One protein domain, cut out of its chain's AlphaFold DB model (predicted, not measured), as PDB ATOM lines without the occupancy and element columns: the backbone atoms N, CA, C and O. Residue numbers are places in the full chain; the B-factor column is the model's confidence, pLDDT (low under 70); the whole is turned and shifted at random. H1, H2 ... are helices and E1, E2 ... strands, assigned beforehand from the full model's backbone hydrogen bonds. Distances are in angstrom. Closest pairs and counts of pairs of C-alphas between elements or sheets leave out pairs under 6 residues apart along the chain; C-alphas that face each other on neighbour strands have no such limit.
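This is residues 41 to 147 of the 367 residues of the protein "Protein xylosyltransferase" of Rhizoclosmatium globosum (UniProt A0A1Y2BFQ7). Two helices, the long H2 and the shorter H3, cross steeply near their middles, with a small two-strand sheet, E1 and E2, by the last turns of H3. Long loops fill out the rest, and residues 101 to 106 stick out. The 107 printed residues, under half in named elements, run E1 H1 H2 H3 E2 H4, mostly helix, with an antiparallel sheet. The whole is compact, radius of gyration of the C-alphas 13.3 A, spanning 40 by 30 by 20 A.

E1, residues 56 to 58, begins at C-alpha 56 (21.427, -27.185, 3.592). H1 is 74 to 77; H2, 81 to 102, is 32.0 A long; H3, 109 to 122, 19.7 A. E2 is 136 to 138; H4, 141 to 145, ends at C-alpha 145 (11.797, -27.297, 16.158).

H2 touches H3 with residues 88 to 96 alone, C-alphas of Ala 92 and Ala 116 closest at 4.9 A, at a steep tilt of 55 degrees, opposite ways. E1 and E2 are antiparallel; N 56 and O 138 are 2.8 A apart, within hydrogen-bond range. H1 and H4 touch no helix. In H2, H3 and H4 every O i to N i+4 pair is within hydrogen-bond range; H1 is too short for one.

The printed part has no cut. Links E1 to H1 and H3 to E2 are long. No printed residue is under 70 in pLDDT.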
ATOM      1  N   PHE A  41      23.736 -26.750  -1.164       95.69
ATOM      2  CA  PHE A  41      22.394 -26.497  -1.693       95.69
ATOM      3  C   PHE A  41      21.351 -26.601  -0.581       95.69
ATOM      4  O   PHE A  41      21.588 -27.254   0.436       95.69
ATOM      5  N   ARG A  42      20.204 -25.937  -0.755       96.75
ATOM      6  CA  ARG A  42      19.059 -26.029   0.159       96.75
ATOM      7  C   ARG A  42      18.077 -27.074  -0.361       96.75
ATOM      8  O   ARG A  42      17.617 -26.950  -1.494       96.75
ATOM      9  N   ALA A  43      17.713 -28.037   0.479       96.38
ATOM     10  CA  ALA A  43      16.691 -29.028   0.164       96.38
ATOM     11  C   ALA A  43      15.341 -28.686   0.819       96.38
ATOM     12  O   ALA A  43      15.270 -28.013   1.851       96.38
ATOM     13  N   HIS A  44      14.264 -29.129   0.180       96.38
ATOM     14  CA  HIS A  44      12.877 -28.979   0.614       96.38
ATOM     15  C   HIS A  44      12.016 -30.036  -0.097       96.38
ATOM     16  O   HIS A  44      12.490 -30.687  -1.025       96.38
ATOM     17  N   GLY A  45      10.761 -30.197   0.319       95.88
ATOM     18  CA  GLY A  45       9.885 -31.248  -0.208       95.88
ATOM     19  C   GLY A  45      10.147 -32.621   0.412       95.88
ATOM     20  O   GLY A  45       9.855 -33.629  -0.220       95.88
ATOM     21  N   PHE A  46      10.700 -32.666   1.630       97.00
ATOM     22  CA  PHE A  46      10.703 -33.883   2.441       97.00
ATOM     23  C   PHE A  46       9.267 -34.152   2.910       97.00
ATOM     24  O   PHE A  46       8.683 -33.308   3.599       97.00
ATOM     25  N   GLU A  47       8.714 -35.302   2.530       96.69
ATOM     26  CA  GLU A  47       7.386 -35.772   2.936       96.69
ATOM     27  C   GLU A  47       7.447 -36.463   4.299       96.69
ATOM     28  O   GLU A  47       6.549 -36.310   5.120       96.69
ATOM     29  N   PHE A  48       8.519 -37.222   4.544       97.12
ATOM     30  CA  PHE A  48       8.698 -37.996   5.770       97.12
ATOM     31  C   PHE A  48       9.592 -37.293   6.790       97.12
ATOM     32  O   PHE A  48       9.316 -37.317   7.987       97.12
ATOM     33  N   CYS A  49      10.651 -36.634   6.325       96.50
ATOM     34  CA  CYS A  49      11.560 -35.844   7.141       96.50
ATOM     35  C   CYS A  49      11.259 -34.350   7.034       96.50
ATOM     36  O   CYS A  49      12.159 -33.532   6.842       96.50
ATOM     37  N   HIS A  50       9.989 -33.964   7.170       94.81
ATOM     38  CA  HIS A  50       9.522 -32.585   6.981       94.81
ATOM     39  C   HIS A  50      10.224 -31.552   7.879       94.81
ATOM     40  O   HIS A  50      10.364 -30.389   7.496       94.81
ATOM     41  N   ASN A  51      10.752 -31.976   9.029       93.69
ATOM     42  CA  ASN A  51      11.604 -31.180   9.918       93.69
ATOM     43  C   ASN A  51      12.974 -30.795   9.307       93.69
ATOM     44  O   ASN A  51      13.660 -29.938   9.857       93.69
ATOM     45  N   LEU A  52      13.375 -31.394   8.179       95.62
ATOM     46  CA  LEU A  52      14.561 -31.031   7.393       95.62
ATOM     47  C   LEU A  52      14.264 -30.037   6.259       95.62
ATOM     48  O   LEU A  52      15.190 -29.628   5.556       95.62
ATOM     49  N   ASN A  53      13.010 -29.621   6.054       95.19
ATOM     50  CA  ASN A  53      12.701 -28.595   5.059       95.19
ATOM     51  C   ASN A  53      13.511 -27.311   5.333       95.19
ATOM     52  O   ASN A  53      13.603 -26.849   6.469       95.19
ATOM     53  N   ASN A  54      14.108 -26.750   4.276       95.38
ATOM     54  CA  ASN A  54      15.077 -25.645   4.290       95.38
ATOM     55  C   ASN A  54      16.476 -25.954   4.859       95.38
ATOM     56  O   ASN A  54      17.319 -25.048   4.892       95.38
ATOM     57  N   ALA A  55      16.780 -27.199   5.238       96.31
ATOM     58  CA  ALA A  55      18.148 -27.598   5.558       96.31
ATOM     59  C   ALA A  55      19.083 -27.462   4.341       96.31
ATOM     60  O   ALA A  55      18.662 -27.524   3.183       96.31
ATOM     61  N   THR A  56      20.375 -27.274   4.613       97.06
ATOM     62  CA  THR A  56      21.427 -27.185   3.592       97.06
ATOM     63  C   THR A  56      22.403 -28.345   3.693       97.06
ATOM     64  O   THR A  56      22.756 -28.767   4.797       97.06
ATOM     65  N   PHE A  57      22.859 -28.829   2.542       97.38
ATOM     66  CA  PHE A  57      23.674 -30.032   2.395       97.38
ATOM     67  C   PHE A  57      24.920 -29.740   1.553       97.38
ATOM     68  O   PHE A  57      24.865 -28.930   0.626       97.38
ATOM     69  N   ASN A  58      26.034 -30.389   1.889       96.81
ATOM     70  CA  ASN A  58      27.329 -30.245   1.226       96.81
ATOM     71  C   ASN A  58      27.305 -30.898  -0.165       96.81
ATOM     72  O   ASN A  58      27.052 -32.094  -0.280       96.81
ATOM     73  N   LEU A  59      27.606 -30.140  -1.222       95.81
ATOM     74  CA  LEU A  59      27.639 -30.648  -2.601       95.81
ATOM     75  C   LEU A  59      28.880 -31.502  -2.893       95.81
ATOM     76  O   LEU A  59      28.822 -32.404  -3.728       95.81
ATOM     77  N   ASP A  60      29.994 -31.249  -2.202       95.50
ATOM     78  CA  ASP A  60      31.244 -31.987  -2.424       95.50
ATOM     79  C   ASP A  60      31.300 -33.340  -1.696       95.50
ATOM     80  O   ASP A  60      32.257 -34.092  -1.905       95.50
ATOM     81  N   THR A  61      30.320 -33.665  -0.847       95.44
ATOM     82  CA  THR A  61      30.268 -34.961  -0.157       95.44
ATOM     83  C   THR A  61      30.017 -36.087  -1.158       95.44
ATOM     84  O   THR A  61      29.127 -36.001  -2.006       95.44
ATOM     85  N   VAL A  62      30.813 -37.153  -1.049       96.44
ATOM     86  CA  VAL A  62      30.626 -38.397  -1.802       96.44
ATOM     87  C   VAL A  62      29.438 -39.153  -1.217       96.44
ATOM     88  O   VAL A  62      29.429 -39.432  -0.021       96.44
ATOM     89  N   LEU A  63      28.462 -39.485  -2.063       96.62
ATOM     90  CA  LEU A  63      27.353 -40.368  -1.730       96.62
ATOM     91  C   LEU A  63      27.636 -41.806  -2.161       96.62
ATOM     92  O   LEU A  63      28.030 -42.076  -3.299       96.62
ATOM     93  N   TYR A  64      27.344 -42.725  -1.252       95.50
ATOM     94  CA  TYR A  64      27.251 -44.158  -1.474       95.50
ATOM     95  C   TYR A  64      25.807 -44.560  -1.775       95.50
ATOM     96  O   TYR A  64      24.854 -43.935  -1.312       95.50
ATOM     97  N   ASN A  65      25.648 -45.636  -2.548       88.56
ATOM     98  CA  ASN A  65      24.363 -46.296  -2.806       88.56
ATOM     99  C   ASN A  65      23.278 -45.420  -3.475       88.56
ATOM    100  O   ASN A  65      22.114 -45.818  -3.536       88.56
ATOM    101  N   TRP A  66      23.632 -44.256  -4.032       93.81
ATOM    102  CA  TRP A  66      22.699 -43.410  -4.779       93.81
ATOM    103  C   TRP A  66      22.219 -44.127  -6.049       93.81
ATOM    104  O   TRP A  66      22.982 -44.289  -6.998       93.81
ATOM    105  N   LYS A  67      20.958 -44.583  -6.072       89.50
ATOM    106  CA  LYS A  67      20.350 -45.321  -7.203       89.50
ATOM    107  C   LYS A  67      21.247 -46.452  -7.757       89.50
ATOM    108  O   LYS A  67      21.324 -46.653  -8.967       89.50
ATOM    109  N   SER A  68      21.955 -47.157  -6.871       83.62
ATOM    110  CA  SER A  68      22.925 -48.216  -7.213       83.62
ATOM    111  C   SER A  68      24.098 -47.782  -8.114       83.62
ATOM    112  O   SER A  68      24.730 -48.626  -8.750       83.62
ATOM    113  N   SER A  69      24.425 -46.485  -8.181       86.56
ATOM    114  CA  SER A  69      25.621 -46.003  -8.879       86.56
ATOM    115  C   SER A  69      26.895 -46.202  -8.052       86.56
ATOM    116  O   SER A  69      26.852 -46.328  -6.828       86.56
ATOM    117  N   SER A  70      28.054 -46.150  -8.716       93.88
ATOM    118  CA  SER A  70      29.343 -46.047  -8.024       93.88
ATOM    119  C   SER A  70      29.407 -44.777  -7.154       93.88
ATOM    120  O   SER A  70      28.692 -43.812  -7.453       93.88
ATOM    121  N   PRO A  71      30.272 -44.740  -6.120       96.88
ATOM    122  CA  PRO A  71      30.442 -43.560  -5.280       96.88
ATOM    123  C   PRO A  71      30.799 -42.318  -6.101       96.88
ATOM    124  O   PRO A  71      31.722 -42.367  -6.919       96.88
ATOM    125  N   LYS A  72      30.063 -41.223  -5.893       96.56
ATOM    126  CA  LYS A  72      30.214 -39.943  -6.609       96.56
ATOM    127  C   LYS A  72      29.849 -38.774  -5.705       96.56
ATOM    128  O   LYS A  72      29.067 -38.943  -4.771       96.56
ATOM    129  N   ARG A  73      30.378 -37.582  -5.979       96.06
ATOM    130  CA  ARG A  73      29.967 -36.356  -5.272       96.06
ATOM    131  C   ARG A  73      28.537 -35.973  -5.641       96.06
ATOM    132  O   ARG A  73      28.102 -36.220  -6.764       96.06
ATOM    133  N   ILE A  74      27.818 -35.298  -4.746       95.88
ATOM    134  CA  ILE A  74      26.473 -34.784  -5.060       95.88
ATOM    135  C   ILE A  74      26.519 -33.807  -6.246       95.88
ATOM    136  O   ILE A  74      25.648 -33.860  -7.108       95.88
ATOM    137  N   SER A  75      27.569 -32.988  -6.353       95.38
ATOM    138  CA  SER A  75      27.822 -32.118  -7.512       95.38
ATOM    139  C   SER A  75      28.022 -32.871  -8.839       95.38
ATOM    140  O   SER A  75      27.673 -32.341  -9.889       95.38
ATOM    141  N   GLU A  76      28.533 -34.105  -8.809       95.88
ATOM    142  CA  GLU A  76      28.711 -34.972  -9.988       95.88
ATOM    143  C   GLU A  76      27.439 -35.767 -10.326       95.88
ATOM    144  O   GLU A  76      27.199 -36.098 -11.487       95.88
ATOM    145  N   LEU A  77      26.633 -36.095  -9.311       95.50
ATOM    146  CA  LEU A  77      25.328 -36.746  -9.460       95.50
ATOM    147  C   LEU A  77      24.248 -35.774  -9.956       95.50
ATOM    148  O   LEU A  77      23.324 -36.206 -10.641       95.50
ATOM    149  N   ASN A  78      24.368 -34.493  -9.591       95.12
ATOM    150  CA  ASN A  78      23.442 -33.400  -9.893       95.12
ATOM    151  C   ASN A  78      21.946 -33.776  -9.729       95.12
ATOM    152  O   ASN A  78      21.169 -33.631 -10.678       95.12
ATOM    153  N   PRO A  79      21.528 -34.301  -8.559       96.38
ATOM    154  CA  PRO A  79      20.145 -34.705  -8.340       96.38
ATOM    155  C   PRO A  79      19.218 -33.492  -8.262       96.38
ATOM    156  O   PRO A  79      19.598 -32.430  -7.762       96.38
ATOM    157  N   THR A  80      17.959 -33.659  -8.672       96.94
ATOM    158  CA  THR A  80      16.936 -32.659  -8.347       96.94
ATOM    159  C   THR A  80      16.669 -32.635  -6.838       96.94
ATOM    160  O   THR A  80      16.902 -33.611  -6.117       96.94
ATOM    161  N   VAL A  81      16.149 -31.511  -6.336       97.00
ATOM    162  CA  VAL A  81      15.878 -31.347  -4.899       97.00
ATOM    163  C   VAL A  81      14.873 -32.384  -4.378       97.00
ATOM    164  O   VAL A  81      15.077 -32.901  -3.280       97.00
ATOM    165  N   SER A  82      13.841 -32.743  -5.155       97.44
ATOM    166  CA  SER A  82      12.858 -33.753  -4.732       97.44
ATOM    167  C   SER A  82      13.416 -35.177  -4.769       97.44
ATOM    168  O   SER A  82      13.108 -35.962  -3.876       97.44
ATOM    169  N   GLU A  83      14.289 -35.517  -5.725       97.62
ATOM    170  CA  GLU A  83      14.993 -36.806  -5.715       97.62
ATOM    171  C   GLU A  83      15.894 -36.940  -4.487       97.62
ATOM    172  O   GLU A  83      15.924 -37.998  -3.861       97.62
ATOM    173  N   PHE A  84      16.610 -35.872  -4.118       97.81
ATOM    174  CA  PHE A  84      17.436 -35.871  -2.913       97.81
ATOM    175  C   PHE A  84      16.586 -35.978  -1.640       97.81
ATOM    176  O   PHE A  84      16.906 -36.777  -0.761       97.81
ATOM    177  N   ALA A  85      15.480 -35.231  -1.551       98.12
ATOM    178  CA  ALA A  85      14.559 -35.319  -0.420       98.12
ATOM    179  C   ALA A  85      13.964 -36.734  -0.276       98.12
ATOM    180  O   ALA A  85      14.044 -37.327   0.796       98.12
ATOM    181  N   SER A  86      13.474 -37.317  -1.376       98.25
ATOM    182  CA  SER A  86      12.918 -38.675  -1.423       98.25
ATOM    183  C   SER A  86      13.944 -39.759  -1.053       98.25
ATOM    184  O   SER A  86      13.613 -40.719  -0.354       98.25
ATOM    185  N   PHE A  87      15.209 -39.595  -1.455       97.69
ATOM    186  CA  PHE A  87      16.302 -40.493  -1.071       97.69
ATOM    187  C   PHE A  87      16.568 -40.476   0.443       97.69
ATOM    188  O   PHE A  87      16.659 -41.538   1.063       97.69
ATOM    189  N   ILE A  88      16.636 -39.287   1.051       98.12
ATOM    190  CA  ILE A  88      16.820 -39.127   2.503       98.12
ATOM    191  C   ILE A  88      15.599 -39.647   3.277       98.12
ATOM    192  O   ILE A  88      15.772 -40.377   4.250       98.12
ATOM    193  N   ASP A  89      14.380 -39.345   2.818       98.50
ATOM    194  CA  ASP A  89      13.130 -39.850   3.403       98.50
ATOM    195  C   ASP A  89      13.069 -41.383   3.387       98.50
ATOM    196  O   ASP A  89      12.689 -42.007   4.378       98.50
ATOM    197  N   THR A  90      13.469 -42.003   2.273       97.94
ATOM    198  CA  THR A  90      13.542 -43.465   2.144       97.94
ATOM    199  C   THR A  90      14.566 -44.037   3.122       97.94
ATOM    200  O   THR A  90      14.237 -44.942   3.887       97.94
ATOM    201  N   LYS A  91      15.777 -43.462   3.191       97.94
ATOM    202  CA  LYS A  91      16.800 -43.922   4.139       97.94
ATOM    203  C   LYS A  91      16.354 -43.768   5.598       97.94
ATOM    204  O   LYS A  91      16.625 -44.651   6.407       97.94
ATOM    205  N   ALA A  92      15.643 -42.696   5.944       98.25
ATOM    206  CA  ALA A  92      15.095 -42.516   7.286       98.25
ATOM    207  C   ALA A  92      14.047 -43.588   7.637       98.25
ATOM    208  O   ALA A  92      14.073 -44.114   8.748       98.25
ATOM    209  N   LYS A  93      13.177 -43.972   6.692       98.25
ATOM    210  CA  LYS A  93      12.230 -45.091   6.872       98.25
ATOM    211  C   LYS A  93      12.952 -46.425   7.088       98.25
ATOM    212  O   LYS A  93      12.571 -47.169   7.994       98.25
ATOM    213  N   ASP A  94      14.020 -46.703   6.334       97.62
ATOM    214  CA  ASP A  94      14.867 -47.888   6.556       97.62
ATOM    215  C   ASP A  94      15.430 -47.907   7.991       97.62
ATOM    216  O   ASP A  94      15.343 -48.918   8.686       97.62
ATOM    217  N   ILE A  95      15.979 -46.776   8.455       97.94
ATOM    218  CA  ILE A  95      16.583 -46.643   9.791       97.94
ATOM    219  C   ILE A  95      15.551 -46.887  10.899       97.94
ATOM    220  O   ILE A  95      15.854 -47.606  11.847       97.94
ATOM    221  N   ILE A  96      14.334 -46.346  10.786       97.12
ATOM    222  CA  ILE A  96      13.258 -46.598  11.766       97.12
ATOM    223  C   ILE A  96      12.888 -48.074  11.773       97.12
ATOM    224  O   ILE A  96      12.771 -48.667  12.839       97.12
ATOM    225  N   SER A  97      12.780 -48.688  10.594       96.56
ATOM    226  CA  SER A  97      12.445 -50.109  10.469       96.56
ATOM    227  C   SER A  97      13.495 -50.996  11.156       96.56
ATOM    228  O   SER A  97      13.149 -52.005  11.764       96.56
ATOM    229  N   LEU A  98      14.775 -50.599  11.117       96.06
ATOM    230  CA  LEU A  98      15.865 -51.254  11.848       96.06
ATOM    231  C   LEU A  98      15.826 -50.994  13.365       96.06
ATOM    232  O   LEU A  98      16.159 -51.898  14.133       96.06
ATOM    233  N   ILE A  99      15.435 -49.790  13.802       95.31
ATOM    234  CA  ILE A  99      15.281 -49.452  15.227       95.31
ATOM    235  C   ILE A  99      14.119 -50.249  15.832       95.31
ATOM    236  O   ILE A  99      14.337 -50.966  16.805       95.31
ATOM    237  N   GLU A 100      12.932 -50.210  15.223       94.00
ATOM    238  CA  GLU A 100      11.737 -50.931  15.692       94.00
ATOM    239  C   GLU A 100      11.917 -52.454  15.656       94.00
ATOM    240  O   GLU A 100      11.489 -53.152  16.570       94.00
ATOM    241  N   LEU A 101      12.626 -52.997  14.657       95.38
ATOM    242  CA  LEU A 101      12.972 -54.425  14.630       95.38
ATOM    243  C   LEU A 101      13.843 -54.842  15.830       95.38
ATOM    244  O   LEU A 101      13.828 -56.008  16.232       95.38
ATOM    245  N   ARG A 102      14.635 -53.915  16.382       95.12
ATOM    246  CA  ARG A 102      15.557 -54.183  17.490       95.12
ATOM    247  C   ARG A 102      14.979 -53.841  18.866       95.12
ATOM    248  O   ARG A 102      15.365 -54.498  19.833       95.12
ATOM    249  N   PHE A 103      14.104 -52.843  18.931       93.75
ATOM    250  CA  PHE A 103      13.580 -52.214  20.147       93.75
ATOM    251  C   PHE A 103      12.070 -51.910  19.997       93.75
ATOM    252  O   PHE A 103      11.672 -50.742  19.999       93.75
ATOM    253  N   PRO A 104      11.227 -52.935  19.762       92.50
ATOM    254  CA  PRO A 104       9.845 -52.749  19.318       92.50
ATOM    255  C   PRO A 104       8.991 -52.050  20.380       92.50
ATOM    256  O   PRO A 104       8.682 -52.636  21.418       92.50
ATOM    257  N   GLY A 105       8.572 -50.814  20.099       87.50
ATOM    258  CA  GLY A 105       7.752 -50.015  21.017       87.50
ATOM    259  C   GLY A 105       8.489 -49.430  22.232       87.50
ATOM    260  O   GLY A 105       7.836 -48.854  23.102       87.50
ATOM    261  N   ASP A 106       9.823 -49.527  22.294       86.56
ATOM    262  CA  ASP A 106      10.632 -48.913  23.365       86.56
ATOM    263  C   ASP A 106      10.759 -47.381  23.210       86.56
ATOM    264  O   ASP A 106      11.124 -46.681  24.159       86.56
ATOM    265  N   PHE A 107      10.486 -46.846  22.014       85.69
ATOM    266  CA  PHE A 107      10.698 -45.440  21.668       85.69
ATOM    267  C   PHE A 107       9.418 -44.727  21.205       85.69
ATOM    268  O   PHE A 107       8.494 -45.324  20.663       85.69
ATOM    269  N   GLU A 108       9.379 -43.407  21.405       85.44
ATOM    270  CA  GLU A 108       8.281 -42.546  20.954       85.44
ATOM    271  C   GLU A 108       8.403 -42.272  19.447       85.44
ATOM    272  O   GLU A 108       9.427 -41.748  19.003       85.44
ATOM    273  N   GLU A 109       7.363 -42.610  18.678       88.12
ATOM    274  CA  GLU A 109       7.350 -42.622  17.206       88.12
ATOM    275  C   GLU A 109       7.908 -41.331  16.575       88.12
ATOM    276  O   GLU A 109       8.778 -41.389  15.702       88.12
ATOM    277  N   GLU A 110       7.477 -40.156  17.043       87.44
ATOM    278  CA  GLU A 110       7.913 -38.867  16.499       87.44
ATOM    279  C   GLU A 110       9.373 -38.549  16.866       87.44
ATOM    280  O   GLU A 110      10.116 -38.021  16.032       87.44
ATOM    281  N   GLN A 111       9.851 -38.907  18.066       87.06
ATOM    282  CA  GLN A 111      11.278 -38.785  18.399       87.06
ATOM    283  C   GLN A 111      12.136 -39.749  17.568       87.06
ATOM    284  O   GLN A 111      13.172 -39.324  17.043       87.06
ATOM    285  N   THR A 112      11.707 -41.003  17.395       92.25
ATOM    286  CA  THR A 112      12.391 -42.003  16.556       92.25
ATOM    287  C   THR A 112      12.478 -41.523  15.112       92.25
ATOM    288  O   THR A 112      13.559 -41.543  14.516       92.25
ATOM    289  N   ARG A 113      11.379 -40.981  14.570       94.81
ATOM    290  CA  ARG A 113      11.333 -40.386  13.229       94.81
ATOM    291  C   ARG A 113      12.319 -39.232  13.085       94.81
ATOM    292  O   ARG A 113      13.140 -39.232  12.167       94.81
ATOM    293  N   ARG A 114      12.294 -38.264  14.007       92.88
ATOM    294  CA  ARG A 114      13.214 -37.111  13.999       92.88
ATOM    295  C   ARG A 114      14.679 -37.543  14.079       92.88
ATOM    296  O   ARG A 114      15.506 -36.982  13.357       92.88
ATOM    297  N   LEU A 115      14.994 -38.531  14.919       93.94
ATOM    298  CA  LEU A 115      16.336 -39.098  15.052       93.94
ATOM    299  C   LEU A 115      16.785 -39.776  13.753       93.94
ATOM    300  O   LEU A 115      17.856 -39.454  13.247       93.94
ATOM    301  N   ALA A 116      15.963 -40.650  13.174       97.38
ATOM    302  CA  ALA A 116      16.267 -41.332  11.919       97.38
ATOM    303  C   ALA A 116      16.453 -40.357  10.747       97.38
ATOM    304  O   ALA A 116      17.390 -40.499   9.964       97.38
ATOM    305  N   CYS A 117      15.626 -39.312  10.673       97.31
ATOM    306  CA  CYS A 117      15.788 -38.221   9.717       97.31
ATOM    307  C   CYS A 117      17.105 -37.459   9.912       97.31
ATOM    308  O   CYS A 117      17.792 -37.165   8.935       97.31
ATOM    309  N   PHE A 118      17.502 -37.164  11.156       96.56
ATOM    310  CA  PHE A 118      18.802 -36.550  11.431       96.56
ATOM    311  C   PHE A 118      19.968 -37.474  11.048       96.56
ATOM    312  O   PHE A 118      20.914 -37.009  10.423       96.56
ATOM    313  N   ILE A 119      19.882 -38.768  11.361       97.69
ATOM    314  CA  ILE A 119      20.873 -39.800  11.017       97.69
ATOM    315  C   ILE A 119      21.038 -39.918   9.492       97.69
ATOM    316  O   ILE A 119      22.160 -39.856   8.989       97.69
ATOM    317  N   ALA A 120      19.933 -40.010   8.745       97.94
ATOM    318  CA  ALA A 120      19.942 -40.030   7.281       97.94
ATOM    319  C   ALA A 120      20.545 -38.740   6.697       97.94
ATOM    320  O   ALA A 120      21.369 -38.793   5.787       97.94
ATOM    321  N   ALA A 121      20.185 -37.581   7.255       97.38
ATOM    322  CA  ALA A 121      20.717 -36.287   6.843       97.38
ATOM    323  C   ALA A 121      22.184 -36.061   7.244       97.38
ATOM    324  O   ALA A 121      22.877 -35.271   6.607       97.38
ATOM    325  N   GLU A 122      22.678 -36.720   8.292       97.12
ATOM    326  CA  GLU A 122      24.094 -36.729   8.651       97.12
ATOM    327  C   GLU A 122      24.902 -37.546   7.637       97.12
ATOM    328  O   GLU A 122      25.956 -37.095   7.196       97.12
ATOM    329  N   GLY A 123      24.394 -38.713   7.228       96.75
ATOM    330  CA  GLY A 123      24.979 -39.582   6.200       96.75
ATOM    331  C   GLY A 123      26.178 -40.415   6.655       96.75
ATOM    332  O   GLY A 123      26.242 -41.602   6.334       96.75
ATOM    333  N   SER A 124      27.060 -39.816   7.463       95.69
ATOM    334  CA  SER A 124      28.232 -40.447   8.091       95.69
ATOM    335  C   SER A 124      27.917 -41.372   9.265       95.69
ATOM    336  O   SER A 124      28.798 -42.067   9.770       95.69
ATOM    337  N   ASN A 125      26.658 -41.428   9.690       95.94
ATOM    338  CA  ASN A 125      26.227 -42.360  10.715       95.94
ATOM    339  C   ASN A 125      26.226 -43.810  10.179       95.94
ATOM    340  O   ASN A 125      25.666 -44.037   9.103       95.94
ATOM    341  N   PRO A 126      26.735 -44.814  10.922       94.88
ATOM    342  CA  PRO A 126      26.740 -46.213  10.481       94.88
ATOM    343  C   PRO A 126      25.366 -46.801  10.116       94.88
ATOM    344  O   PRO A 126      25.306 -47.716   9.300       94.88
ATOM    345  N   LEU A 127      24.264 -46.282  10.679       95.12
ATOM    346  CA  LEU A 127      22.902 -46.701  10.316       95.12
ATOM    347  C   LEU A 127      22.423 -46.099   8.983       95.12
ATOM    348  O   LEU A 127      21.588 -46.693   8.305       95.12
ATOM    349  N   ALA A 128      22.950 -44.934   8.592       96.38
ATOM    350  CA  ALA A 128      22.681 -44.329   7.290       96.38
ATOM    351  C   ALA A 128      23.592 -44.920   6.203       96.38
ATOM    352  O   ALA A 128      23.108 -45.283   5.129       96.38
ATOM    353  N   ASN A 129      24.893 -45.015   6.503       95.88
ATOM    354  CA  ASN A 129      25.961 -45.484   5.617       95.88
ATOM    355  C   ASN A 129      25.880 -44.870   4.202       95.88
ATOM    356  O   ASN A 129      25.892 -45.573   3.186       95.88
ATOM    357  N   LEU A 130      25.720 -43.542   4.151       96.69
ATOM    358  CA  LEU A 130      25.568 -42.785   2.907       96.69
ATOM    359  C   LEU A 130      26.846 -42.058   2.483       96.69
ATOM    360  O   LEU A 130      26.957 -41.714   1.312       96.69
ATOM    361  N   SER A 131      27.781 -41.786   3.393       96.44
ATOM    362  CA  SER A 131      28.986 -40.999   3.106       96.44
ATOM    363  C   SER A 131      30.048 -41.153   4.199       96.44
ATOM    364  O   SER A 131      29.714 -41.394   5.350       96.44
ATOM    365  N   ASP A 132      31.325 -40.913   3.885       94.88
ATOM    366  CA  ASP A 132      32.397 -40.834   4.904       94.88
ATOM    367  C   ASP A 132      32.414 -39.490   5.660       94.88
ATOM    368  O   ASP A 132      33.104 -39.316   6.665       94.88
ATOM    369  N   THR A 133      31.694 -38.489   5.149       94.69
ATOM    370  CA  THR A 133      31.671 -37.123   5.690       94.69
ATOM    371  C   THR A 133      30.245 -36.621   5.825       94.69
ATOM    372  O   THR A 133      29.364 -37.016   5.059       94.69
ATOM    373  N   ARG A 134      30.026 -35.718   6.781       95.06
ATOM    374  CA  ARG A 134      28.707 -35.170   7.097       95.06
ATOM    375  C   ARG A 134      28.034 -34.538   5.869       95.06
ATOM    376  O   ARG A 134      28.535 -33.554   5.325       95.06
ATOM    377  N   LEU A 135      26.869 -35.060   5.485       96.06
ATOM    378  CA  LEU A 135      26.032 -34.535   4.404       96.06
ATOM    379  C   LEU A 135      25.412 -33.184   4.776       96.06
ATOM    380  O   LEU A 135      25.573 -32.206   4.046       96.06
ATOM    381  N   ILE A 136      24.714 -33.105   5.912       96.69
ATOM    382  CA  ILE A 136      24.049 -31.873   6.347       96.69
ATOM    383  C   ILE A 136      25.045 -30.821   6.850       96.69
ATOM    384  O   ILE A 136      25.780 -31.027   7.818       96.69
ATOM    385  N   ASN A 137      25.022 -29.652   6.216       95.88
ATOM    386  CA  ASN A 137      25.792 -28.475   6.605       95.88
ATOM    387  C   ASN A 137      25.080 -27.698   7.726       95.88
ATOM    388  O   ASN A 137      25.658 -27.418   8.775       95.88
ATOM    389  N   MET A 138      23.797 -27.378   7.529       95.38
ATOM    390  CA  MET A 138      23.012 -26.587   8.481       95.38
ATOM    391  C   MET A 138      21.530 -26.958   8.426       95.38
ATOM    392  O   MET A 138      20.947 -27.036   7.349       95.38
ATOM    393  N   ILE A 139      20.921 -27.110   9.600       93.94
ATOM    394  CA  ILE A 139      19.475 -27.258   9.796       93.94
ATOM    395  C   ILE A 139      18.844 -25.869   9.963       93.94
ATOM    396  O   ILE A 139      19.361 -25.054  10.732       93.94
ATOM    397  N   ASP A 140      17.701 -25.617   9.316       90.12
ATOM    398  CA  ASP A 140      16.812 -24.516   9.706       90.12
ATOM    399  C   ASP A 140      16.231 -24.835  11.091       90.12
ATOM    400  O   ASP A 140      15.321 -25.649  11.245       90.12
ATOM    401  N   ARG A 141      16.814 -24.221  12.125       88.94
ATOM    402  CA  ARG A 141      16.459 -24.486  13.526       88.94
ATOM    403  C   ARG A 141      15.000 -24.138  13.816       88.94
ATOM    404  O   ARG A 141      14.376 -24.819  14.624       88.94
ATOM    405  N   LEU A 142      14.456 -23.104  13.170       86.00
ATOM    406  CA  LEU A 142      13.066 -22.712  13.376       86.00
ATOM    407  C   LEU A 142      12.135 -23.753  12.761       86.00
ATOM    408  O   LEU A 142      11.219 -24.190  13.446       86.00
ATOM    409  N   ALA A 143      12.397 -24.206  11.531       82.44
ATOM    410  CA  ALA A 143      11.611 -25.270  10.902       82.44
ATOM    411  C   ALA A 143      11.696 -26.596  11.685       82.44
ATOM    412  O   ALA A 143      10.668 -27.179  12.024       82.44
ATOM    413  N   TYR A 144      12.905 -27.030  12.055       87.06
ATOM    414  CA  TYR A 144      13.158 -28.317  12.718       87.06
ATOM    415  C   TYR A 144      12.515 -28.445  14.107       87.06
ATOM    416  O   TYR A 144      12.133 -29.542  14.537       87.06
ATOM    417  N   PHE A 145      12.411 -27.330  14.834       89.19
ATOM    418  CA  PHE A 145      11.797 -27.297  16.158       89.19
ATOM    419  C   PHE A 145      10.361 -26.768  16.169       89.19
ATOM    420  O   PHE A 145       9.726 -26.922  17.205       89.19
ATOM    421  N   LYS A 146       9.809 -26.229  15.070       86.06
ATOM    422  CA  LYS A 146       8.482 -25.575  15.040       86.06
ATOM    423  C   LYS A 146       7.357 -26.395  15.678       86.06
ATOM    424  O   LYS A 146       6.536 -25.850  16.405       86.06
ATOM    425  N   GLU A 147       7.302 -27.692  15.403       85.50
ATOM    426  CA  GLU A 147       6.211 -28.558  15.873       85.50
ATOM    427  C   GLU A 147       6.369 -28.955  17.344       85.50
ATOM    428  O   GLU A 147       5.390 -29.006  18.096       85.50
TER     429      GLU A 147